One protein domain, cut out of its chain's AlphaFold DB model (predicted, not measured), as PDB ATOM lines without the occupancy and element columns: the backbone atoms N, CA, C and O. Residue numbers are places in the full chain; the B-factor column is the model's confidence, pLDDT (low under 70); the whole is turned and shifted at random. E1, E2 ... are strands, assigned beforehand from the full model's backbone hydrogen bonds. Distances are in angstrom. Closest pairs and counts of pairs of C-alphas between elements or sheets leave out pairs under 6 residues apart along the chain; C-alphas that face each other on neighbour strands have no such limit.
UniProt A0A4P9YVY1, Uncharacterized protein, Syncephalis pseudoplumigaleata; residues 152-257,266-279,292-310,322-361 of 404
ATOM      1  N   GLY A 152     -26.389 -31.596  17.359       49.44
ATOM      2  CA  GLY A 152     -27.123 -30.350  17.102       49.44
ATOM      3  C   GLY A 152     -28.197 -30.378  16.011       49.44
ATOM      4  O   GLY A 152     -28.112 -29.597  15.063       49.44
ATOM      5  N   ARG A 153     -29.228 -31.222  16.142       64.56
ATOM      6  CA  ARG A 153     -30.410 -31.140  15.269       64.56
ATOM      7  C   ARG A 153     -31.200 -29.869  15.587       64.56
ATOM      8  O   ARG A 153     -31.982 -29.833  16.529       64.56
ATOM      9  N   GLY A 154     -31.002 -28.824  14.787       71.44
ATOM     10  CA  GLY A 154     -31.945 -27.713  14.731       71.44
ATOM     11  C   GLY A 154     -33.284 -28.239  14.216       71.44
ATOM     12  O   GLY A 154     -33.371 -28.713  13.084       71.44
ATOM     13  N   THR A 155     -34.316 -28.199  15.055       90.06
ATOM     14  CA  THR A 155     -35.693 -28.528  14.665       90.06
ATOM     15  C   THR A 155     -36.510 -27.246  14.576       90.06
ATOM     16  O   THR A 155     -36.362 -26.337  15.393       90.06
ATOM     17  N   ALA A 156     -37.411 -27.186  13.600       93.75
ATOM     18  CA  ALA A 156     -38.361 -26.096  13.437       93.75
ATOM     19  C   ALA A 156     -39.760 -26.656  13.157       93.75
ATOM     20  O   ALA A 156     -39.894 -27.766  12.642       93.75
ATOM     21  N   ALA A 157     -40.800 -25.904  13.511       94.94
ATOM     22  CA  ALA A 157     -42.184 -26.273  13.236       94.94
ATOM     23  C   ALA A 157     -43.033 -25.043  12.904       94.94
ATOM     24  O   ALA A 157     -43.034 -24.054  13.645       94.94
ATOM     25  N   TRP A 158     -43.804 -25.143  11.822       94.50
ATOM     26  CA  TRP A 158     -44.786 -24.144  11.404       94.50
ATOM     27  C   TRP A 158     -46.073 -24.256  12.212       94.50
ATOM     28  O   TRP A 158     -46.557 -25.360  12.475       94.50
ATOM     29  N   HIS A 159     -46.644 -23.116  12.596       93.06
ATOM     30  CA  HIS A 159     -47.970 -23.106  13.196       93.06
ATOM     31  C   HIS A 159     -49.029 -23.427  12.125       93.06
ATOM     32  O   HIS A 159     -48.993 -22.834  11.050       93.06
ATOM     33  N   PRO A 160     -50.016 -24.298  12.404       89.75
ATOM     34  CA  PRO A 160     -50.948 -24.798  11.384       89.75
ATOM     35  C   PRO A 160     -51.842 -23.719  10.753       89.75
ATOM     36  O   PRO A 160     -52.298 -23.883   9.631       89.75
ATOM     37  N   TYR A 161     -52.101 -22.622  11.475       87.88
ATOM     38  CA  TYR A 161     -53.043 -21.568  11.052       87.88
ATOM     39  C   TYR A 161     -52.491 -20.138  11.125       87.88
ATOM     40  O   TYR A 161     -53.242 -19.180  10.975       87.88
ATOM     41  N   LYS A 162     -51.210 -19.959  11.455       88.88
ATOM     42  CA  LYS A 162     -50.608 -18.631  11.656       88.88
ATOM     43  C   LYS A 162     -49.275 -18.595  10.936       88.88
ATOM     44  O   LYS A 162     -48.569 -19.595  10.926       88.88
ATOM     45  N   GLN A 163     -48.907 -17.423  10.432       91.56
ATOM     46  CA  GLN A 163     -47.616 -17.171   9.793       91.56
ATOM     47  C   GLN A 163     -46.500 -17.019  10.839       91.56
ATOM     48  O   GLN A 163     -45.812 -16.004  10.901       91.56
ATOM     49  N   ILE A 164     -46.360 -18.012  11.716       91.94
ATOM     50  CA  ILE A 164     -45.329 -18.064  12.752       91.94
ATOM     51  C   ILE A 164     -44.639 -19.429  12.730       91.94
ATOM     52  O   ILE A 164     -45.256 -20.455  12.422       91.94
ATOM     53  N   MET A 165     -43.370 -19.445  13.117       94.44
ATOM     54  CA  MET A 165     -42.552 -20.652  13.173       94.44
ATOM     55  C   MET A 165     -41.805 -20.723  14.501       94.44
ATOM     56  O   MET A 165     -41.201 -19.749  14.938       94.44
ATOM     57  N   GLY A 166     -41.852 -21.885  15.149       94.25
ATOM     58  CA  GLY A 166     -41.018 -22.193  16.308       94.25
ATOM     59  C   GLY A 166     -39.705 -22.816  15.848       94.25
ATOM     60  O   GLY A 166     -39.718 -23.651  14.947       94.25
ATOM     61  N   ILE A 167     -38.589 -22.429  16.459       95.00
ATOM     62  CA  ILE A 167     -37.240 -22.889  16.116       95.00
ATOM     63  C   ILE A 167     -36.499 -23.224  17.408       95.00
ATOM     64  O   ILE A 167     -36.441 -22.404  18.320       95.00
ATOM     65  N   VAL A 168     -35.915 -24.418  17.488       94.19
ATOM     66  CA  VAL A 168     -35.001 -24.802  18.572       94.19
ATOM     67  C   VAL A 168     -33.593 -24.305  18.246       94.19
ATOM     68  O   VAL A 168     -33.039 -24.623  17.194       94.19
ATOM     69  N   HIS A 169     -33.011 -23.545  19.169       92.56
ATOM     70  CA  HIS A 169     -31.609 -23.144  19.153       92.56
ATOM     71  C   HIS A 169     -30.714 -24.215  19.792       92.56
ATOM     72  O   HIS A 169     -31.190 -25.118  20.474       92.56
ATOM     73  N   ARG A 170     -29.394 -24.095  19.605       87.88
ATOM     74  CA  ARG A 170     -28.397 -25.046  20.136       87.88
ATOM     75  C   ARG A 170     -28.355 -25.122  21.663       87.88
ATOM     76  O   ARG A 170     -27.921 -26.135  22.189       87.88
ATOM     77  N   ASP A 171     -28.830 -24.084  22.342       90.62
ATOM     78  CA  ASP A 171     -28.865 -23.998  23.809       90.62
ATOM     79  C   ASP A 171     -30.202 -24.501  24.379       90.62
ATOM     80  O   ASP A 171     -30.642 -24.063  25.440       90.62
ATOM     81  N   ASP A 172     -30.914 -25.331  23.608       90.38
ATOM     82  CA  ASP A 172     -32.253 -25.849  23.892       90.38
ATOM     83  C   ASP A 172     -33.336 -24.781  24.089       90.38
ATOM     84  O   ASP A 172     -34.474 -25.094  24.433       90.38
ATOM     85  N   MET A 173     -33.034 -23.513  23.823       91.00
ATOM     86  CA  MET A 173     -34.015 -22.435  23.818       91.00
ATOM     87  C   MET A 173     -34.878 -22.504  22.563       91.00
ATOM     88  O   MET A 173     -34.376 -22.724  21.463       91.00
ATOM     89  N   VAL A 174     -36.180 -22.277  22.709       92.50
ATOM     90  CA  VAL A 174     -37.108 -22.208  21.582       92.50
ATOM     91  C   VAL A 174     -37.433 -20.756  21.278       92.50
ATOM     92  O   VAL A 174     -38.010 -20.047  22.095       92.50
ATOM     93  N   PHE A 175     -37.100 -20.322  20.076       92.75
ATOM     94  CA  PHE A 175     -37.487 -19.022  19.556       92.75
ATOM     95  C   PHE A 175     -38.762 -19.168  18.736       92.75
ATOM     96  O   PHE A 175     -38.979 -20.185  18.079       92.75
ATOM     97  N   VAL A 176     -39.606 -18.145  18.761       92.75
ATOM     98  CA  VAL A 176     -40.745 -18.044  17.849       92.75
ATOM     99  C   VAL A 176     -40.474 -16.861  16.938       92.75
ATOM    100  O   VAL A 176     -40.118 -15.782  17.408       92.75
ATOM    101  N   TYR A 177     -40.612 -17.074  15.640       92.62
ATOM    102  CA  TYR A 177     -40.468 -16.046  14.623       92.62
ATOM    103  C   TYR A 177     -41.825 -15.772  13.991       92.62
ATOM    104  O   TYR A 177     -42.508 -16.706  13.558       92.62
ATOM    105  N   ASN A 178     -42.226 -14.503  13.956       90.81
ATOM    106  CA  ASN A 178     -43.414 -14.050  13.258       90.81
ATOM    107  C   ASN A 178     -43.032 -13.643  11.833       90.81
ATOM    108  O   ASN A 178     -42.363 -12.637  11.623       90.81
ATOM    109  N   VAL A 179     -43.475 -14.422  10.848       92.38
ATOM    110  CA  VAL A 179     -43.152 -14.189   9.437       92.38
ATOM    111  C   VAL A 179     -43.916 -12.994   8.885       92.38
ATOM    112  O   VAL A 179     -43.346 -12.229   8.114       92.38
ATOM    113  N   SER A 180     -45.173 -12.794   9.299       88.44
ATOM    114  CA  SER A 180     -45.965 -11.653   8.823       88.44
ATOM    115  C   SER A 180     -45.441 -10.315   9.342       88.44
ATOM    116  O   SER A 180     -45.461  -9.334   8.610       88.44
ATOM    117  N   GLU A 181     -44.948 -10.279  10.583       87.88
ATOM    118  CA  GLU A 181     -44.392  -9.059  11.193       87.88
ATOM    119  C   GLU A 181     -42.871  -8.934  10.977       87.88
ATOM    120  O   GLU A 181     -42.296  -7.896  11.284       87.88
ATOM    121  N   GLN A 182     -42.222  -9.974  10.437       92.12
ATOM    122  CA  GLN A 182     -40.761 -10.090  10.307       92.12
ATOM    123  C   GLN A 182     -40.017  -9.847  11.632       92.12
ATOM    124  O   GLN A 182     -38.917  -9.294  11.666       92.12
ATOM    125  N   GLU A 183     -40.625 -10.272  12.738       89.31
ATOM    126  CA  GLU A 183     -40.158  -9.985  14.091       89.31
ATOM    127  C   GLU A 183     -39.974 -11.283  14.884       89.31
ATOM    128  O   GLU A 183     -40.765 -12.228  14.794       89.31
ATOM    129  N   TRP A 184     -38.910 -11.338  15.681       88.56
ATOM    130  CA  TRP A 184     -38.721 -12.394  16.668       88.56
ATOM    131  C   TRP A 184     -39.541 -12.089  17.911       88.56
ATOM    132  O   TRP A 184     -39.556 -10.956  18.385       88.56
ATOM    133  N   PHE A 185     -40.160 -13.111  18.501       85.94
ATOM    134  CA  PHE A 185     -40.702 -12.947  19.843       85.94
ATOM    135  C   PHE A 185     -39.564 -12.568  20.798       85.94
ATOM    136  O   PHE A 185     -38.509 -13.208  20.756       85.94
ATOM    137  N   PRO A 186     -39.765 -11.554  21.655       77.88
ATOM    138  CA  PRO A 186     -38.680 -10.963  22.434       77.88
ATOM    139  C   PRO A 186     -38.066 -11.946  23.437       77.88
ATOM    140  O   PRO A 186     -36.872 -11.873  23.712       77.88
ATOM    141  N   ASP A 187     -38.867 -12.891  23.941       81.81
ATOM    142  CA  ASP A 187     -38.445 -13.832  24.972       81.81
ATOM    143  C   ASP A 187     -38.275 -15.254  24.417       81.81
ATOM    144  O   ASP A 187     -39.258 -15.864  23.972       81.81
ATOM    145  N   PRO A 188     -37.064 -15.839  24.497       86.38
ATOM    146  CA  PRO A 188     -36.871 -17.245  24.185       86.38
ATOM    147  C   PRO A 188     -37.628 -18.130  25.177       86.38
ATOM    148  O   PRO A 188     -37.512 -18.021  26.404       86.38
ATOM    149  N   LEU A 189     -38.374 -19.077  24.627       87.75
ATOM    150  CA  LEU A 189     -39.121 -20.082  25.357       87.75
ATOM    151  C   LEU A 189     -38.162 -21.171  25.844       87.75
ATOM    152  O   LEU A 189     -37.722 -22.025  25.076       87.75
ATOM    153  N   HIS A 190     -37.845 -21.162  27.134       84.69
ATOM    154  CA  HIS A 190     -36.997 -22.182  27.741       84.69
ATOM    155  C   HIS A 190     -37.553 -22.630  29.093       84.69
ATOM    156  O   HIS A 190     -38.223 -21.882  29.809       84.69
ATOM    157  N   HIS A 191     -37.250 -23.871  29.448       84.44
ATOM    158  CA  HIS A 191     -37.535 -24.447  30.754       84.44
ATOM    159  C   HIS A 191     -36.256 -25.127  31.268       84.44
ATOM    160  O   HIS A 191     -35.554 -25.727  30.465       84.44
ATOM    161  N   PRO A 192     -35.926 -25.109  32.572       83.12
ATOM    162  CA  PRO A 192     -34.673 -25.704  33.067       83.12
ATOM    163  C   PRO A 192     -34.488 -27.201  32.749       83.12
ATOM    164  O   PRO A 192     -33.364 -27.691  32.674       83.12
ATOM    165  N   LEU A 193     -35.597 -27.928  32.562       82.31
ATOM    166  CA  LEU A 193     -35.622 -29.347  32.164       82.31
ATOM    167  C   LEU A 193     -35.744 -29.560  30.641       82.31
ATOM    168  O   LEU A 193     -35.860 -30.695  30.180       82.31
ATOM    169  N   GLN A 194     -35.785 -28.482  29.855       88.38
ATOM    170  CA  GLN A 194     -35.714 -28.515  28.397       88.38
ATOM    171  C   GLN A 194     -34.250 -28.658  28.003       88.38
ATOM    172  O   GLN A 194     -33.565 -27.662  27.824       88.38
ATOM    173  N   GLN A 195     -33.772 -29.897  27.961       88.81
ATOM    174  CA  GLN A 195     -32.418 -30.221  27.519       88.81
ATOM    175  C   GLN A 195     -32.488 -31.240  26.388       88.81
ATOM    176  O   GLN A 195     -33.301 -32.176  26.444       88.81
ATOM    177  N   ASP A 196     -31.652 -31.029  25.379       90.31
ATOM    178  CA  ASP A 196     -31.627 -31.731  24.103       90.31
ATOM    179  C   ASP A 196     -33.022 -31.791  23.468       90.31
ATOM    180  O   ASP A 196     -33.653 -32.853  23.379       90.31
ATOM    181  N   ALA A 197     -33.543 -30.629  23.085       90.75
ATOM    182  CA  ALA A 197     -34.818 -30.528  22.396       90.75
ATOM    183  C   ALA A 197     -34.752 -31.270  21.046       90.75
ATOM    184  O   ALA A 197     -33.934 -30.976  20.179       90.75
ATOM    185  N   VAL A 198     -35.624 -32.267  20.884       90.94
ATOM    186  CA  VAL A 198     -35.630 -33.203  19.750       90.94
ATOM    187  C   VAL A 198     -36.600 -32.754  18.665       90.94
ATOM    188  O   VAL A 198     -36.281 -32.821  17.481       90.94
ATOM    189  N   GLN A 199     -37.800 -32.318  19.060       93.12
ATOM    190  CA  GLN A 199     -38.872 -31.990  18.126       93.12
ATOM    191  C   GLN A 199     -39.826 -30.942  18.700       93.12
ATOM    192  O   GLN A 199     -40.085 -30.903  19.905       93.12
ATOM    193  N   LEU A 200     -40.399 -30.144  17.802       93.69
ATOM    194  CA  LEU A 200     -41.482 -29.205  18.066       93.69
ATOM    195  C   LEU A 200     -42.780 -29.658  17.384       93.69
ATOM    196  O   LEU A 200     -42.746 -30.112  16.243       93.69
ATOM    197  N   ALA A 201     -43.930 -29.456  18.032       94.19
ATOM    198  CA  ALA A 201     -45.212 -29.416  17.327       94.19
ATOM    199  C   ALA A 201     -46.192 -28.439  17.963       94.19
ATOM    200  O   ALA A 201     -46.394 -28.414  19.179       94.19
ATOM    201  N   TRP A 202     -46.847 -27.664  17.111       93.38
ATOM    202  CA  TRP A 202     -47.913 -26.766  17.519       93.38
ATOM    203  C   TRP A 202     -49.189 -27.544  17.816       93.38
ATOM    204  O   TRP A 202     -49.561 -28.460  17.082       93.38
ATOM    205  N   ARG A 203     -49.877 -27.153  18.889       90.81
ATOM    206  CA  ARG A 203     -51.182 -27.712  19.225       90.81
ATOM    207  C   ARG A 203     -52.219 -27.213  18.210       90.81
ATOM    208  O   ARG A 203     -52.407 -26.000  18.096       90.81
ATOM    209  N   PRO A 204     -52.932 -28.105  17.505       85.38
ATOM    210  CA  PRO A 204     -53.983 -27.702  16.584       85.38
ATOM    211  C   PRO A 204     -55.142 -27.064  17.355       85.38
ATOM    212  O   PRO A 204     -55.443 -27.435  18.492       85.38
ATOM    213  N   ASN A 205     -55.798 -26.085  16.735       80.44
ATOM    214  CA  ASN A 205     -56.962 -25.370  17.272       80.44
ATOM    215  C   ASN A 205     -56.696 -24.599  18.574       80.44
ATOM    216  O   ASN A 205     -57.624 -24.216  19.283       80.44
ATOM    217  N   ALA A 206     -55.428 -24.350  18.898       76.19
ATOM    218  CA  ALA A 206     -55.030 -23.516  20.016       76.19
ATOM    219  C   ALA A 206     -53.952 -22.546  19.565       76.19
ATOM    220  O   ALA A 206     -52.812 -22.928  19.331       76.19
ATOM    221  N   ALA A 207     -54.326 -21.273  19.487       68.81
ATOM    222  CA  ALA A 207     -53.575 -20.205  18.830       68.81
ATOM    223  C   ALA A 207     -52.204 -19.853  19.454       68.81
ATOM    224  O   ALA A 207     -51.625 -18.824  19.100       68.81
ATOM    225  N   GLY A 208     -51.710 -20.638  20.407       82.31
ATOM    226  CA  GLY A 208     -50.560 -20.284  21.223       82.31
ATOM    227  C   GLY A 208     -50.065 -21.403  22.128       82.31
ATOM    228  O   GLY A 208     -49.625 -21.127  23.233       82.31
ATOM    229  N   ALA A 209     -50.184 -22.672  21.740       89.44
ATOM    230  CA  ALA A 209     -49.577 -23.762  22.503       89.44
ATOM    231  C   ALA A 209     -48.620 -24.562  21.618       89.44
ATOM    232  O   ALA A 209     -48.994 -25.017  20.540       89.44
ATOM    233  N   LEU A 210     -47.393 -24.735  22.099       91.88
ATOM    234  CA  LEU A 210     -46.302 -25.434  21.438       91.88
ATOM    235  C   LEU A 210     -45.811 -26.556  22.354       91.88
ATOM    236  O   LEU A 210     -45.491 -26.316  23.515       91.88
ATOM    237  N   ALA A 211     -45.764 -27.780  21.846       92.81
ATOM    238  CA  ALA A 211     -45.143 -28.901  22.532       92.81
ATOM    239  C   ALA A 211     -43.690 -29.052  22.068       92.81
ATOM    240  O   ALA A 211     -43.403 -28.974  20.874       92.81
ATOM    241  N   VAL A 212     -42.793 -29.294  23.020       92.69
ATOM    242  CA  VAL A 212     -41.361 -29.516  22.809       92.69
ATOM    243  C   VAL A 212     -40.993 -30.863  23.419       92.69
ATOM    244  O   VAL A 212     -41.097 -31.052  24.634       92.69
ATOM    245  N   VAL A 213     -40.556 -31.808  22.590       91.56
ATOM    246  CA  VAL A 213     -39.915 -33.039  23.074       91.56
ATOM    247  C   VAL A 213     -38.487 -32.720  23.424       91.56
ATOM    248  O   VAL A 213     -37.779 -32.118  22.626       91.56
ATOM    249  N   CYS A 214     -38.062 -33.157  24.598       90.56
ATOM    250  CA  CYS A 214     -36.699 -33.015  25.078       90.56
ATOM    251  C   CYS A 214     -36.211 -34.384  25.542       90.56
ATOM    252  O   CYS A 214     -37.029 -35.250  25.873       90.56
ATOM    253  N   ARG A 215     -34.896 -34.574  25.679       85.31
ATOM    254  CA  ARG A 215     -34.345 -35.820  26.235       85.31
ATOM    255  C   ARG A 215     -35.030 -36.179  27.547       85.31
ATOM    256  O   ARG A 215     -35.394 -37.333  27.753       85.31
ATOM    257  N   HIS A 216     -35.253 -35.207  28.431       81.75
ATOM    258  CA  HIS A 216     -35.794 -35.435  29.776       81.75
ATOM    259  C   HIS A 216     -37.315 -35.545  29.889       81.75
ATOM    260  O   HIS A 216     -37.794 -35.931  30.951       81.75
ATOM    261  N   GLY A 217     -38.070 -35.331  28.815       84.94
ATOM    262  CA  GLY A 217     -39.523 -35.448  28.846       84.94
ATOM    263  C   GLY A 217     -40.181 -34.532  27.829       84.94
ATOM    264  O   GLY A 217     -39.631 -34.263  26.764       84.94
ATOM    265  N   LEU A 218     -41.367 -34.041  28.169       86.25
ATOM    266  CA  LEU A 218     -42.146 -33.192  27.279       86.25
ATOM    267  C   LEU A 218     -42.447 -31.852  27.943       86.25
ATOM    268  O   LEU A 218     -42.978 -31.815  29.048       86.25
ATOM    269  N   ASN A 219     -42.138 -30.752  27.265       86.25
ATOM    270  CA  ASN A 219     -42.523 -29.415  27.694       86.25
ATOM    271  C   ASN A 219     -43.708 -28.930  26.864       86.25
ATOM    272  O   ASN A 219     -43.666 -28.931  25.638       86.25
ATOM    273  N   LEU A 220     -44.766 -28.490  27.533       86.31
ATOM    274  CA  LEU A 220     -45.859 -27.753  26.912       86.31
ATOM    275  C   LEU A 220     -45.659 -26.282  27.213       86.31
ATOM    276  O   LEU A 220     -45.678 -25.876  28.374       86.31
ATOM    277  N   ILE A 221     -45.492 -25.490  26.168       84.31
ATOM    278  CA  ILE A 221     -45.283 -24.058  26.273       84.31
ATOM    279  C   ILE A 221     -46.505 -23.356  25.697       84.31
ATOM    280  O   ILE A 221     -46.752 -23.369  24.493       84.31
ATOM    281  N   GLY A 222     -47.303 -22.752  26.571       81.19
ATOM    282  CA  GLY A 222     -48.354 -21.825  26.180       81.19
ATOM    283  C   GLY A 222     -47.752 -20.442  25.973       81.19
ATOM    284  O   GLY A 222     -47.336 -19.829  26.946       81.19
ATOM    285  N   CYS A 223     -47.715 -19.944  24.744       70.94
ATOM    286  CA  CYS A 223     -47.398 -18.565  24.402       70.94
ATOM    287  C   CYS A 223     -48.694 -17.819  24.057       70.94
ATOM    288  O   CYS A 223     -49.372 -18.113  23.075       70.94
ATOM    289  N   HIS A 224     -49.074 -16.834  24.864       69.69
ATOM    290  CA  HIS A 224     -50.154 -15.933  24.482       69.69
ATOM    291  C   HIS A 224     -49.622 -14.940  23.449       69.69
ATOM    292  O   HIS A 224     -49.028 -13.923  23.802       69.69
ATOM    293  N   ILE A 225     -49.836 -15.252  22.175       64.31
ATOM    294  CA  ILE A 225     -49.473 -14.390  21.055       64.31
ATOM    295  C   ILE A 225     -50.582 -13.353  20.891       64.31
ATOM    296  O   ILE A 225     -51.631 -13.651  20.314       64.31
ATOM    297  N   SER A 226     -50.374 -12.163  21.458       60.03
ATOM    298  CA  SER A 226     -51.241 -11.017  21.189       60.03
ATOM    299  C   SER A 226     -50.970 -10.491  19.776       60.03
ATOM    300  O   SER A 226     -49.834 -10.503  19.309       60.03
ATOM    301  N   SER A 227     -52.024 -10.076  19.076       54.16
ATOM    302  CA  SER A 227     -51.921  -9.362  17.802       54.16
ATOM    303  C   SER A 227     -51.177  -8.046  18.042       54.16
ATOM    304  O   SER A 227     -51.710  -7.177  18.734       54.16
ATOM    305  N   GLY A 228     -49.947  -7.922  17.534       57.28
ATOM    306  CA  GLY A 228     -49.113  -6.728  17.693       57.28
ATOM    307  C   GLY A 228     -47.727  -6.945  18.307       57.28
ATOM    308  O   GLY A 228     -47.147  -5.961  18.759       57.28
ATOM    309  N   GLY A 229     -47.220  -8.185  18.379       51.72
ATOM    310  CA  GLY A 229     -45.801  -8.533  18.609       51.72
ATOM    311  C   GLY A 229     -45.180  -8.207  19.981       51.72
ATOM    312  O   GLY A 229     -44.258  -8.885  20.424       51.72
ATOM    313  N   ARG A 230     -45.701  -7.217  20.718       48.03
ATOM    314  CA  ARG A 230     -44.954  -6.528  21.790       48.03
ATOM    315  C   ARG A 230     -45.131  -7.077  23.203       48.03
ATOM    316  O   ARG A 230     -44.405  -6.664  24.102       48.03
ATOM    317  N   SER A 231     -46.077  -7.986  23.450       49.69
ATOM    318  CA  SER A 231     -46.144  -8.676  24.746       49.69
ATOM    319  C   SER A 231     -46.640 -10.113  24.594       49.69
ATOM    320  O   SER A 231     -47.801 -10.377  24.258       49.69
ATOM    321  N   GLY A 232     -45.731 -11.054  24.831       54.34
ATOM    322  CA  GLY A 232     -46.034 -12.472  24.952       54.34
ATOM    323  C   GLY A 232     -45.983 -12.873  26.419       54.34
ATOM    324  O   GLY A 232     -45.010 -12.592  27.108       54.34
ATOM    325  N   ARG A 233     -47.029 -13.535  26.925       60.88
ATOM    326  CA  ARG A 233     -46.918 -14.275  28.191       60.88
ATOM    327  C   ARG A 233     -46.704 -15.734  27.867       60.88
ATOM    328  O   ARG A 233     -47.554 -16.343  27.218       60.88
ATOM    329  N   CYS A 234     -45.608 -16.281  28.364       60.53
ATOM    330  CA  CYS A 234     -45.252 -17.668  28.140       60.53
ATOM    331  C   CYS A 234     -45.362 -18.449  29.449       60.53
ATOM    332  O   CYS A 234     -44.897 -18.002  30.496       60.53
ATOM    333  N   ILE A 235     -46.020 -19.602  29.405       63.66
ATOM    334  CA  ILE A 235     -46.129 -20.542  30.519       63.66
ATOM    335  C   ILE A 235     -45.587 -21.871  30.022       63.66
ATOM    336  O   ILE A 235     -46.129 -22.431  29.074       63.66
ATOM    337  N   ALA A 236     -44.546 -22.381  30.672       63.69
ATOM    338  CA  ALA A 236     -44.025 -23.714  30.415       63.69
ATOM    339  C   ALA A 236     -44.512 -24.683  31.501       63.69
ATOM    340  O   ALA A 236     -44.476 -24.371  32.690       63.69
ATOM    341  N   ALA A 237     -44.959 -25.864  31.097       69.88
ATOM    342  CA  ALA A 237     -45.236 -26.985  31.983       69.88
ATOM    343  C   ALA A 237     -44.410 -28.186  31.526       69.88
ATOM    344  O   ALA A 237     -44.413 -28.513  30.339       69.88
ATOM    345  N   HIS A 238     -43.730 -28.849  32.460       70.31
ATOM    346  CA  HIS A 238     -42.929 -30.028  32.167       70.31
ATOM    347  C   HIS A 238     -43.675 -31.293  32.583       70.31
ATOM    348  O   HIS A 238     -44.089 -31.456  33.734       70.31
ATOM    349  N   MET A 239     -43.834 -32.216  31.647       64.69
ATOM    350  CA  MET A 239     -44.278 -33.572  31.915       64.69
ATOM    351  C   MET A 239     -43.038 -34.448  32.085       64.69
ATOM    352  O   MET A 239     -42.351 -34.768  31.110       64.69
ATOM    353  N   ALA A 240     -42.749 -34.792  33.344       58.91
ATOM    354  CA  ALA A 240     -41.622 -35.640  33.698       58.91
ATOM    355  C   ALA A 240     -41.938 -37.114  33.404       58.91
ATOM    356  O   ALA A 240     -43.095 -37.545  33.404       58.91
ATOM    357  N   ARG A 241     -40.882 -37.891  33.158       65.44
ATOM    358  CA  ARG A 241     -40.960 -39.330  32.876       65.44
ATOM    359  C   ARG A 241     -41.553 -40.077  34.078       65.44
ATOM    360  O   ARG A 241     -41.178 -39.811  35.216       65.44
ATOM    361  N   GLY A 242     -42.417 -41.059  33.823       44.00
ATOM    362  CA  GLY A 242     -42.922 -41.972  34.846       44.00
ATOM    363  C   GLY A 242     -43.096 -43.383  34.299       44.00
ATOM    364  O   GLY A 242     -43.850 -43.605  33.352       44.00
ATOM    365  N   HIS A 243     -42.410 -44.355  34.905       44.62
ATOM    366  CA  HIS A 243     -42.783 -45.765  34.804       44.62
ATOM    367  C   HIS A 243     -44.169 -45.916  35.437       44.62
ATOM    368  O   HIS A 243     -44.291 -45.897  36.653       44.62
ATOM    369  N   GLY A 244     -45.224 -45.984  34.625       40.44
ATOM    370  CA  GLY A 244     -46.586 -46.244  35.106       40.44
ATOM    371  C   GLY A 244     -47.272 -45.102  35.863       40.44
ATOM    372  O   GLY A 244     -48.492 -45.106  35.873       40.44
ATOM    373  N   ASP A 245     -46.529 -44.118  36.389       41.72
ATOM    374  CA  ASP A 245     -47.015 -42.941  37.125       41.72
ATOM    375  C   ASP A 245     -46.367 -41.656  36.579       41.72
ATOM    376  O   ASP A 245     -45.400 -41.127  37.129       41.72
ATOM    377  N   SER A 246     -46.867 -41.139  35.454       42.88
ATOM    378  CA  SER A 246     -46.423 -39.841  34.929       42.88
ATOM    379  C   SER A 246     -46.826 -38.726  35.899       42.88
ATOM    380  O   SER A 246     -48.014 -38.459  36.068       42.88
ATOM    381  N   ARG A 247     -45.853 -38.055  36.525       40.34
ATOM    382  CA  ARG A 247     -46.073 -36.826  37.302       40.34
ATOM    383  C   ARG A 247     -45.675 -35.622  36.452       40.34
ATOM    384  O   ARG A 247     -44.546 -35.531  35.980       40.34
ATOM    385  N   ALA A 248     -46.591 -34.678  36.265       40.66
ATOM    386  CA  ALA A 248     -46.274 -33.384  35.670       40.66
ATOM    387  C   ALA A 248     -45.825 -32.408  36.768       40.66
ATOM    388  O   ALA A 248     -46.464 -32.313  37.816       40.66
ATOM    389  N   ILE A 249     -44.732 -31.685  36.524       38.59
ATOM    390  CA  ILE A 249     -44.280 -30.574  37.362       38.59
ATOM    391  C   ILE A 249     -44.510 -29.304  36.543       38.59
ATOM    392  O   ILE A 249     -43.771 -28.986  35.613       38.59
ATOM    393  N   ALA A 250     -45.577 -28.578  36.868       35.75
ATOM    394  CA  ALA A 250     -45.832 -27.270  36.282       35.75
ATOM    395  C   ALA A 250     -45.076 -26.204  37.085       35.75
ATOM    396  O   ALA A 250     -45.439 -25.915  38.226       35.75
ATOM    397  N   THR A 251     -44.038 -25.600  36.504       32.47
ATOM    398  CA  THR A 251     -43.395 -24.417  37.090       32.47
ATOM    399  C   THR A 251     -43.846 -23.170  36.344       32.47
ATOM    400  O   THR A 251     -43.571 -23.009  35.159       32.47
ATOM    401  N   ARG A 252     -44.513 -22.243  37.031       34.19
ATOM    402  CA  ARG A 252     -44.849 -20.937  36.457       34.19
ATOM    403  C   ARG A 252     -43.693 -19.966  36.700       34.19
ATOM    404  O   ARG A 252     -43.547 -19.478  37.816       34.19
ATOM    405  N   ARG A 253     -42.921 -19.627  35.663       34.94
ATOM    406  CA  ARG A 253     -42.194 -18.345  35.609       34.94
ATOM    407  C   ARG A 253     -43.008 -17.379  34.762       34.94
ATOM    408  O   ARG A 253     -43.141 -17.564  33.561       34.94
ATOM    409  N   LEU A 254     -43.610 -16.395  35.419       31.09
ATOM    410  CA  LEU A 254     -44.158 -15.224  34.749       31.09
ATOM    411  C   LEU A 254     -43.001 -14.301  34.388       31.09
ATOM    412  O   LEU A 254     -42.279 -13.865  35.283       31.09
ATOM    413  N   TRP A 255     -42.873 -13.962  33.114       34.47
ATOM    414  CA  TRP A 255     -42.040 -12.848  32.681       34.47
ATOM    415  C   TRP A 255     -42.921 -11.594  32.635       34.47
ATOM    416  O   TRP A 255     -43.999 -11.602  32.034       34.47
ATOM    417  N   HIS A 256     -42.518 -10.552  33.362       27.77
ATOM    418  CA  HIS A 256     -43.200  -9.261  33.409       27.77
ATOM    419  C   HIS A 256     -42.218  -8.158  33.014       27.77
ATOM    420  O   HIS A 256     -41.204  -7.975  33.681       27.77
ATOM    421  N   HIS A 257     -42.581  -7.360  32.012       29.89
ATOM    422  CA  HIS A 257     -42.049  -6.012  31.831       29.89
ATOM    423  C   HIS A 257     -43.120  -4.998  32.255       29.89
ATOM    424  O   HIS A 257     -43.989  -4.672  31.454       29.89
ATOM    425  N   ALA A 266     -51.532 -19.316  40.150       24.92
ATOM    426  CA  ALA A 266     -50.842 -20.570  39.867       24.92
ATOM    427  C   ALA A 266     -51.832 -21.558  39.227       24.92
ATOM    428  O   ALA A 266     -52.904 -21.799  39.776       24.92
ATOM    429  N   VAL A 267     -51.486 -22.116  38.064       30.36
ATOM    430  CA  VAL A 267     -52.204 -23.255  37.474       30.36
ATOM    431  C   VAL A 267     -51.294 -24.463  37.637       30.36
ATOM    432  O   VAL A 267     -50.259 -24.555  36.981       30.36
ATOM    433  N   PHE A 268     -51.654 -25.355  38.555       25.45
ATOM    434  CA  PHE A 268     -50.970 -26.629  38.734       25.45
ATOM    435  C   PHE A 268     -51.577 -27.640  37.761       25.45
ATOM    436  O   PHE A 268     -52.786 -27.865  37.773       25.45
ATOM    437  N   VAL A 269     -50.747 -28.247  36.913       33.62
ATOM    438  CA  VAL A 269     -51.142 -29.403  36.101       33.62
ATOM    439  C   VAL A 269     -50.604 -30.631  36.821       33.62
ATOM    440  O   VAL A 269     -49.397 -30.842  36.854       33.62
ATOM    441  N   HIS A 270     -51.491 -31.396  37.454       27.27
ATOM    442  CA  HIS A 270     -51.143 -32.614  38.181       27.27
ATOM    443  C   HIS A 270     -51.638 -33.827  37.396       27.27
ATOM    444  O   HIS A 270     -52.789 -33.861  36.964       27.27
ATOM    445  N   TRP A 271     -50.769 -34.817  37.217       33.00
ATOM    446  CA  TRP A 271     -51.099 -36.088  36.580       33.00
ATOM    447  C   TRP A 271     -50.971 -37.209  37.605       33.00
ATOM    448  O   TRP A 271     -49.980 -37.282  38.329       33.00
ATOM    449  N   THR A 272     -51.981 -38.078  37.659       28.83
ATOM    450  CA  THR A 272     -51.879 -39.381  38.321       28.83
ATOM    451  C   THR A 272     -52.554 -40.422  37.447       28.83
ATOM    452  O   THR A 272     -53.615 -40.188  36.874       28.83
ATOM    453  N   THR A 273     -51.948 -41.588  37.386       30.27
ATOM    454  CA  THR A 273     -52.417 -42.808  36.711       30.27
ATOM    455  C   THR A 273     -53.348 -43.631  37.600       30.27
ATOM    456  O   THR A 273     -53.938 -44.604  37.149       30.27
ATOM    457  N   SER A 274     -53.556 -43.204  38.851       33.06
ATOM    458  CA  SER A 274     -54.272 -43.972  39.874       33.06
ATOM    459  C   SER A 274     -55.797 -44.036  39.711       33.06
ATOM    460  O   SER A 274     -56.468 -44.612  40.565       33.06
ATOM    461  N   GLY A 275     -56.381 -43.426  38.671       27.25
ATOM    462  CA  GLY A 275     -57.835 -43.424  38.435       27.25
ATOM    463  C   GLY A 275     -58.676 -42.764  39.543       27.25
ATOM    464  O   GLY A 275     -59.891 -42.650  39.403       27.25
ATOM    465  N   ARG A 276     -58.059 -42.294  40.635       26.69
ATOM    466  CA  ARG A 276     -58.731 -41.613  41.738       26.69
ATOM    467  C   ARG A 276     -58.700 -40.110  41.501       26.69
ATOM    468  O   ARG A 276     -57.659 -39.464  41.578       26.69
ATOM    469  N   CYS A 277     -59.874 -39.565  41.206       30.56
ATOM    470  CA  CYS A 277     -60.122 -38.132  41.222       30.56
ATOM    471  C   CYS A 277     -59.879 -37.609  42.652       30.56
ATOM    472  O   CYS A 277     -60.511 -38.127  43.577       30.56
ATOM    473  N   PRO A 278     -59.009 -36.610  42.893       33.78
ATOM    474  CA  PRO A 278     -59.067 -35.874  44.143       33.78
ATOM    475  C   PRO A 278     -60.367 -35.070  44.114       33.78
ATOM    476  O   PRO A 278     -60.468 -34.020  43.478       33.78
ATOM    477  N   THR A 279     -61.404 -35.594  44.760       29.03
ATOM    478  CA  THR A 279     -62.657 -34.875  44.957       29.03
ATOM    479  C   THR A 279     -62.368 -33.548  45.656       29.03
ATOM    480  O   THR A 279     -62.009 -33.516  46.827       29.03
ATOM    481  N   GLY A 292     -62.274 -18.446  37.416       29.05
ATOM    482  CA  GLY A 292     -62.346 -19.043  36.070       29.05
ATOM    483  C   GLY A 292     -60.979 -19.439  35.493       29.05
ATOM    484  O   GLY A 292     -60.544 -18.870  34.495       29.05
ATOM    485  N   GLY A 293     -60.264 -20.360  36.143       31.30
ATOM    486  CA  GLY A 293     -59.014 -20.933  35.634       31.30
ATOM    487  C   GLY A 293     -59.262 -22.182  34.787       31.30
ATOM    488  O   GLY A 293     -60.027 -23.057  35.185       31.30
ATOM    489  N   THR A 294     -58.597 -22.296  33.634       36.03
ATOM    490  CA  THR A 294     -58.590 -23.533  32.841       36.03
ATOM    491  C   THR A 294     -57.803 -24.605  33.591       36.03
ATOM    492  O   THR A 294     -56.573 -24.601  33.597       36.03
ATOM    493  N   ILE A 295     -58.513 -25.519  34.250       35.75
ATOM    494  CA  ILE A 295     -57.920 -26.724  34.827       35.75
ATOM    495  C   ILE A 295     -57.678 -27.705  33.676       35.75
ATOM    496  O   ILE A 295     -58.617 -28.237  33.088       35.75
ATOM    497  N   LEU A 296     -56.409 -27.944  33.354       44.47
ATOM    498  CA  LEU A 296     -55.981 -29.036  32.480       44.47
ATOM    499  C   LEU A 296     -56.026 -30.346  33.277       44.47
ATOM    500  O   LEU A 296     -55.014 -30.823  33.780       44.47
ATOM    501  N   GLY A 297     -57.229 -30.892  33.446       34.41
ATOM    502  CA  GLY A 297     -57.428 -32.234  33.986       34.41
ATOM    503  C   GLY A 297     -57.271 -33.258  32.870       34.41
ATOM    504  O   GLY A 297     -58.024 -33.225  31.901       34.41
ATOM    505  N   CYS A 298     -56.300 -34.158  32.992       42.31
ATOM    506  CA  CYS A 298     -56.128 -35.265  32.056       42.31
ATOM    507  C   CYS A 298     -56.433 -36.574  32.786       42.31
ATOM    508  O   CYS A 298     -55.857 -36.852  33.836       42.31
ATOM    509  N   TYR A 299     -57.366 -37.354  32.245       39.00
ATOM    510  CA  TYR A 299     -57.811 -38.619  32.822       39.00
ATOM    511  C   TYR A 299     -57.133 -39.783  32.093       39.00
ATOM    512  O   TYR A 299     -57.195 -39.835  30.871       39.00
ATOM    513  N   GLY A 300     -56.507 -40.691  32.853       40.47
ATOM    514  CA  GLY A 300     -56.109 -42.045  32.432       40.47
ATOM    515  C   GLY A 300     -55.334 -42.144  31.114       40.47
ATOM    516  O   GLY A 300     -55.918 -42.383  30.063       40.47
ATOM    517  N   GLY A 301     -54.004 -42.035  31.167       47.31
ATOM    518  CA  GLY A 301     -53.159 -42.308  30.002       47.31
ATOM    519  C   GLY A 301     -53.089 -43.808  29.704       47.31
ATOM    520  O   GLY A 301     -52.416 -44.546  30.420       47.31
ATOM    521  N   GLY A 302     -53.759 -44.258  28.643       47.66
ATOM    522  CA  GLY A 302     -53.458 -45.543  28.011       47.66
ATOM    523  C   GLY A 302     -52.141 -45.460  27.232       47.66
ATOM    524  O   GLY A 302     -51.787 -44.398  26.712       47.66
ATOM    525  N   TYR A 303     -51.408 -46.570  27.142       61.25
ATOM    526  CA  TYR A 303     -50.259 -46.685  26.245       61.25
ATOM    527  C   TYR A 303     -50.491 -47.803  25.235       61.25
ATOM    528  O   TYR A 303     -51.010 -48.864  25.578       61.25
ATOM    529  N   ILE A 304     -50.076 -47.567  23.997       70.44
ATOM    530  CA  ILE A 304     -49.995 -48.600  22.966       70.44
ATOM    531  C   ILE A 304     -48.530 -49.022  22.898       70.44
ATOM    532  O   ILE A 304     -47.639 -48.174  22.849       70.44
ATOM    533  N   ARG A 305     -48.261 -50.327  22.936       66.38
ATOM    534  CA  ARG A 305     -46.943 -50.849  22.567       66.38
ATOM    535  C   ARG A 305     -47.017 -51.291  21.118       66.38
ATOM    536  O   ARG A 305     -47.915 -52.054  20.767       66.38
ATOM    537  N   GLY A 306     -46.099 -50.793  20.297       55.97
ATOM    538  CA  GLY A 306     -45.879 -51.384  18.984       55.97
ATOM    539  C   GLY A 306     -45.382 -52.830  19.119       55.97
ATOM    540  O   GLY A 306     -44.984 -53.245  20.216       55.97
ATOM    541  N   PRO A 307     -45.392 -53.607  18.025       62.12
ATOM    542  CA  PRO A 307     -44.683 -54.879  18.001       62.12
ATOM    543  C   PRO A 307     -43.211 -54.650  18.387       62.12
ATOM    544  O   PRO A 307     -42.640 -53.620  18.008       62.12
ATOM    545  N   PRO A 308     -42.593 -55.561  19.159       61.50
ATOM    546  CA  PRO A 308     -41.175 -55.458  19.476       61.50
ATOM    547  C   PRO A 308     -40.369 -55.406  18.175       61.50
ATOM    548  O   PRO A 308     -40.712 -56.073  17.195       61.50
ATOM    549  N   ALA A 309     -39.310 -54.594  18.155       61.47
ATOM    550  CA  ALA A 309     -38.404 -54.572  17.015       61.47
ATOM    551  C   ALA A 309     -37.858 -55.995  16.768       61.47
ATOM    552  O   ALA A 309     -37.641 -56.731  17.736       61.47
ATOM    553  N   PRO A 310     -37.625 -56.411  15.510       67.38
ATOM    554  CA  PRO A 310     -37.005 -57.702  15.228       67.38
ATOM    555  C   PRO A 310     -35.662 -57.806  15.968       67.38
ATOM    556  O   PRO A 310     -34.777 -56.983  15.747       67.38
ATOM    557  N   ARG A 322     -32.945 -47.642  32.641       70.62
ATOM    558  CA  ARG A 322     -32.981 -46.293  32.052       70.62
ATOM    559  C   ARG A 322     -34.418 -45.825  31.796       70.62
ATOM    560  O   ARG A 322     -35.193 -46.522  31.145       70.62
ATOM    561  N   PRO A 323     -34.799 -44.623  32.258       75.00
ATOM    562  CA  PRO A 323     -36.106 -44.073  31.933       75.00
ATOM    563  C   PRO A 323     -36.171 -43.758  30.430       75.00
ATOM    564  O   PRO A 323     -35.249 -43.100  29.938       75.00
ATOM    565  N   PRO A 324     -37.249 -44.133  29.718       81.94
ATOM    566  CA  PRO A 324     -37.325 -43.972  28.269       81.94
ATOM    567  C   PRO A 324     -37.221 -42.511  27.838       81.94
ATOM    568  O   PRO A 324     -37.739 -41.613  28.512       81.94
ATOM    569  N   HIS A 325     -36.559 -42.269  26.711       85.19
ATOM    570  CA  HIS A 325     -36.465 -40.951  26.097       85.19
ATOM    571  C   HIS A 325     -37.602 -40.770  25.097       85.19
ATOM    572  O   HIS A 325     -37.926 -41.666  24.318       85.19
ATOM    573  N   ALA A 326     -38.234 -39.600  25.126       86.62
ATOM    574  CA  ALA A 326     -39.212 -39.256  24.110       86.62
ATOM    575  C   ALA A 326     -38.466 -39.038  22.785       86.62
ATOM    576  O   ALA A 326     -37.534 -38.238  22.712       86.62
ATOM    577  N   ALA A 327     -38.850 -39.795  21.761       87.75
ATOM    578  CA  ALA A 327     -38.176 -39.817  20.468       87.75
ATOM    579  C   ALA A 327     -38.861 -38.889  19.458       87.75
ATOM    580  O   ALA A 327     -38.194 -38.205  18.688       87.75
ATOM    581  N   THR A 328     -40.195 -38.852  19.470       92.19
ATOM    582  CA  THR A 328     -40.997 -38.000  18.587       92.19
ATOM    583  C   THR A 328     -42.368 -37.724  19.204       92.19
ATOM    584  O   THR A 328     -42.825 -38.450  20.093       92.19
ATOM    585  N   LEU A 329     -43.032 -36.664  18.747       94.06
ATOM    586  CA  LEU A 329     -44.425 -36.381  19.067       94.06
ATOM    587  C   LEU A 329     -45.223 -35.971  17.829       94.06
ATOM    588  O   LEU A 329     -44.667 -35.535  16.822       94.06
ATOM    589  N   ALA A 330     -46.543 -36.074  17.935       94.00
ATOM    590  CA  ALA A 330     -47.479 -35.521  16.968       94.00
ATOM    591  C   ALA A 330     -48.819 -35.216  17.644       94.00
ATOM    592  O   ALA A 330     -49.278 -35.964  18.508       94.00
ATOM    593  N   PHE A 331     -49.468 -34.131  17.233       93.38
ATOM    594  CA  PHE A 331     -50.869 -33.908  17.575       93.38
ATOM    595  C   PHE A 331     -51.773 -34.579  16.539       93.38
ATOM    596  O   PHE A 331     -51.520 -34.485  15.340       93.38
ATOM    597  N   ALA A 332     -52.855 -35.206  16.997       91.69
ATOM    598  CA  ALA A 332     -53.944 -35.606  16.117       91.69
ATOM    599  C   ALA A 332     -54.587 -34.351  15.503       91.69
ATOM    600  O   ALA A 332     -54.855 -33.383  16.218       91.69
ATOM    601  N   GLN A 333     -54.849 -34.378  14.193       87.19
ATOM    602  CA  GLN A 333     -55.479 -33.255  13.485       87.19
ATOM    603  C   GLN A 333     -56.902 -32.978  13.989       87.19
ATOM    604  O   GLN A 333     -57.338 -31.829  14.017       87.19
ATOM    605  N   GLN A 334     -57.609 -34.028  14.411       87.62
ATOM    606  CA  GLN A 334     -58.974 -33.960  14.917       87.62
ATOM    607  C   GLN A 334     -59.091 -34.765  16.214       87.62
ATOM    608  O   GLN A 334     -58.625 -35.900  16.307       87.62
ATOM    609  N   PHE A 335     -59.697 -34.152  17.229       89.69
ATOM    610  CA  PHE A 335     -60.087 -34.798  18.478       89.69
ATOM    611  C   PHE A 335     -61.292 -34.041  19.042       89.69
ATOM    612  O   PHE A 335     -61.153 -32.897  19.467       89.69
ATOM    613  N   ASP A 336     -62.470 -34.667  19.050       85.50
ATOM    614  CA  ASP A 336     -63.766 -33.986  19.238       85.50
ATOM    615  C   ASP A 336     -63.862 -33.115  20.494       85.50
ATOM    616  O   ASP A 336     -64.582 -32.122  20.532       85.50
ATOM    617  N   ARG A 337     -63.133 -33.486  21.550       86.56
ATOM    618  CA  ARG A 337     -63.169 -32.795  22.844       86.56
ATOM    619  C   ARG A 337     -61.951 -31.902  23.101       86.56
ATOM    620  O   ARG A 337     -61.820 -31.391  24.211       86.56
ATOM    621  N   GLY A 338     -61.065 -31.713  22.119       90.00
ATOM    622  CA  GLY A 338     -59.947 -30.770  22.202       90.00
ATOM    623  C   GLY A 338     -58.748 -31.124  21.318       90.00
ATOM    624  O   GLY A 338     -58.846 -31.115  20.097       90.00
ATOM    625  N   SER A 339     -57.592 -31.408  21.921       90.75
ATOM    626  CA  SER A 339     -56.407 -31.898  21.196       90.75
ATOM    627  C   SER A 339     -55.905 -33.199  21.802       90.75
ATOM    628  O   SER A 339     -55.935 -33.357  23.016       90.75
ATOM    629  N   LEU A 340     -55.372 -34.101  20.984       92.25
ATOM    630  CA  LEU A 340     -54.730 -35.327  21.457       92.25
ATOM    631  C   LEU A 340     -53.272 -35.326  21.019       92.25
ATOM    632  O   LEU A 340     -52.987 -35.219  19.830       92.25
ATOM    633  N   LEU A 341     -52.353 -35.426  21.970       92.88
ATOM    634  CA  LEU A 341     -50.922 -35.515  21.702       92.88
ATOM    635  C   LEU A 341     -50.460 -36.957  21.846       92.88
ATOM    636  O   LEU A 341     -50.620 -37.553  22.906       92.88
ATOM    637  N   ALA A 342     -49.868 -37.501  20.792       92.75
ATOM    638  CA  ALA A 342     -49.158 -38.766  20.824       92.75
ATOM    639  C   ALA A 342     -47.667 -38.497  21.048       92.75
ATOM    640  O   ALA A 342     -47.079 -37.637  20.390       92.75
ATOM    641  N   VAL A 343     -47.056 -39.241  21.966       90.75
ATOM    642  CA  VAL A 343     -45.610 -39.228  22.217       90.75
ATOM    643  C   VAL A 343     -45.099 -40.644  22.031       90.75
ATOM    644  O   VAL A 343     -45.568 -41.552  22.720       90.75
ATOM    645  N   ALA A 344     -44.160 -40.830  21.109       89.94
ATOM    646  CA  ALA A 344     -43.470 -42.098  20.931       89.94
ATOM    647  C   ALA A 344     -42.137 -42.069  21.682       89.94
ATOM    648  O   ALA A 344     -41.370 -41.104  21.609       89.94
ATOM    649  N   TRP A 345     -41.883 -43.144  22.412       87.62
ATOM    650  CA  TRP A 345     -40.713 -43.331  23.253       87.62
ATOM    651  C   TRP A 345     -39.718 -44.266  22.565       87.62
ATOM    652  O   TRP A 345     -40.104 -45.134  21.781       87.62
ATOM    653  N   ASP A 346     -38.438 -44.114  22.883       85.38
ATOM    654  CA  ASP A 346     -37.351 -44.957  22.369       85.38
ATOM    655  C   ASP A 346     -37.514 -46.454  22.692       85.38
ATOM    656  O   ASP A 346     -37.065 -47.303  21.931       85.38
ATOM    657  N   ASN A 347     -38.223 -46.790  23.771       82.69
ATOM    658  CA  ASN A 347     -38.575 -48.163  24.138       82.69
ATOM    659  C   ASN A 347     -39.800 -48.731  23.389       82.69
ATOM    660  O   ASN A 347     -40.382 -49.728  23.826       82.69
ATOM    661  N   GLY A 348     -40.256 -48.071  22.322       83.25
ATOM    662  CA  GLY A 348     -41.378 -48.518  21.490       83.25
ATOM    663  C   GLY A 348     -42.769 -48.315  22.105       83.25
ATOM    664  O   GLY A 348     -43.772 -48.738  21.522       83.25
ATOM    665  N   LYS A 349     -42.871 -47.672  23.277       83.62
ATOM    666  CA  LYS A 349     -44.166 -47.251  23.828       83.62
ATOM    667  C   LYS A 349     -44.673 -46.014  23.093       83.62
ATOM    668  O   LYS A 349     -43.896 -45.151  22.695       83.62
ATOM    669  N   ILE A 350     -45.990 -45.887  23.005       88.94
ATOM    670  CA  ILE A 350     -46.679 -44.672  22.573       88.94
ATOM    671  C   ILE A 350     -47.661 -44.281  23.672       88.94
ATOM    672  O   ILE A 350     -48.498 -45.090  24.077       88.94
ATOM    673  N   THR A 351     -47.561 -43.051  24.169       88.00
ATOM    674  CA  THR A 351     -48.492 -42.496  25.162       88.00
ATOM    675  C   THR A 351     -49.351 -41.414  24.540       88.00
ATOM    676  O   THR A 351     -48.837 -40.569  23.807       88.00
ATOM    677  N   PHE A 352     -50.633 -41.403  24.893       89.56
ATOM    678  CA  PHE A 352     -51.585 -40.397  24.438       89.56
ATOM    679  C   PHE A 352     -51.950 -39.448  25.578       89.56
ATOM    680  O   PHE A 352     -52.274 -39.872  26.688       89.56
ATOM    681  N   VAL A 353     -51.894 -38.153  25.291       89.06
ATOM    682  CA  VAL A 353     -52.102 -37.060  26.238       89.06
ATOM    683  C   VAL A 353     -53.267 -36.208  25.725       89.06
ATOM    684  O   VAL A 353     -53.074 -35.387  24.824       89.06
ATOM    685  N   PRO A 354     -54.497 -36.423  26.232       89.81
ATOM    686  CA  PRO A 354     -55.650 -35.633  25.826       89.81
ATOM    687  C   PRO A 354     -55.650 -34.265  26.518       89.81
ATOM    688  O   PRO A 354     -55.500 -34.159  27.731       89.81
ATOM    689  N   PHE A 355     -55.889 -33.215  25.742       87.25
ATOM    690  CA  PHE A 355     -56.130 -31.848  26.188       87.25
ATOM    691  C   PHE A 355     -57.586 -31.506  25.930       87.25
ATOM    692  O   PHE A 355     -57.958 -31.192  24.801       87.25
ATOM    693  N   PHE A 356     -58.413 -31.562  26.969       86.81
ATOM    694  CA  PHE A 356     -59.820 -31.217  26.833       86.81
ATOM    695  C   PHE A 356     -60.021 -29.706  26.820       86.81
ATOM    696  O   PHE A 356     -59.471 -28.978  27.651       86.81
ATOM    697  N   TYR A 357     -60.833 -29.230  25.883       84.19
ATOM    698  CA  TYR A 357     -61.324 -27.863  25.903       84.19
ATOM    699  C   TYR A 357     -62.507 -27.814  26.856       84.19
ATOM    700  O   TYR A 357     -63.496 -28.523  26.678       84.19
ATOM    701  N   LEU A 358     -62.389 -27.004  27.907       80.62
ATOM    702  CA  LEU A 358     -63.539 -26.705  28.744       80.62
ATOM    703  C   LEU A 358     -64.530 -25.968  27.851       80.62
ATOM    704  O   LEU A 358     -64.258 -24.845  27.423       80.62
ATOM    705  N   ALA A 359     -65.654 -26.614  27.539       73.31
ATOM    706  CA  ALA A 359     -66.785 -25.909  26.974       73.31
ATOM    707  C   ALA A 359     -67.078 -24.751  27.927       73.31
ATOM    708  O   ALA A 359     -67.261 -24.967  29.129       73.31
ATOM    709  N   ASN A 360     -67.096 -23.525  27.407       60.75
ATOM    710  CA  ASN A 360     -67.610 -22.372  28.135       60.75
ATOM    711  C   ASN A 360     -69.133 -22.518  28.275       60.75
ATOM    712  O   ASN A 360     -69.885 -21.632  27.887       60.75
ATOM    713  N   ASN A 361     -69.605 -23.618  28.860       48.09
ATOM    714  CA  ASN A 361     -70.927 -23.698  29.444       48.09
ATOM    715  C   ASN A 361     -70.874 -22.859  30.719       48.09
ATOM    716  O   ASN A 361     -70.895 -23.377  31.833       48.09
TER     717      ASN A 361
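This is residues 152 to 257, 266 to 279, 292 to 310 and 322 to 361 of the 404 residues of an uncharacterized protein of Syncephalis pseudoplumigaleata (UniProt A0A4P9YVY1). With little regular structure, three antiparallel sheets stack face to face like neighbouring propeller blades, edge strands E1, E4 and E9 side by side. E4 E5 E6 E7 lies between E1 E2 E3 and E8 E11 E10 E9. The printed part, 179 residues, is all strand, E1 to E11 in chain order holding 68; it is compact, radius of gyration of the C-alphas 16.3 A, spanning 46 by 45 by 30 A.

Start at E1, residues 156 to 158: N 157 is 2.9 A from O 166 of E2, residues 164 to 168. The closest C-alphas of E1 and E4, residues 197 to 202, are Ala 157 and Leu 200, 5.7 A; of E4 and E9, residues 326 to 331, Gln 199 and Thr 328, 6.4 A.

Find C-alpha 156 at (-38.361, -26.096, 13.437). Continue through E3, 174 to 178; E5, 209 to 214; E6, 217 to 225, 24.6 A; E7, 232 to 240, 25.2 A; E8, 303 to 305; E10, 338 to 345; and E11, 349 to 356, ending at (-59.820, -31.217, 26.833).

Cuts leave C-alpha gaps of 18.8 A, 257 to 266; 18.2 A, 279 to 292; and 20.7 A, 310 to 322. E3 to E4 is a long link. Seventy residues are under pLDDT 70, among them 239 to 257.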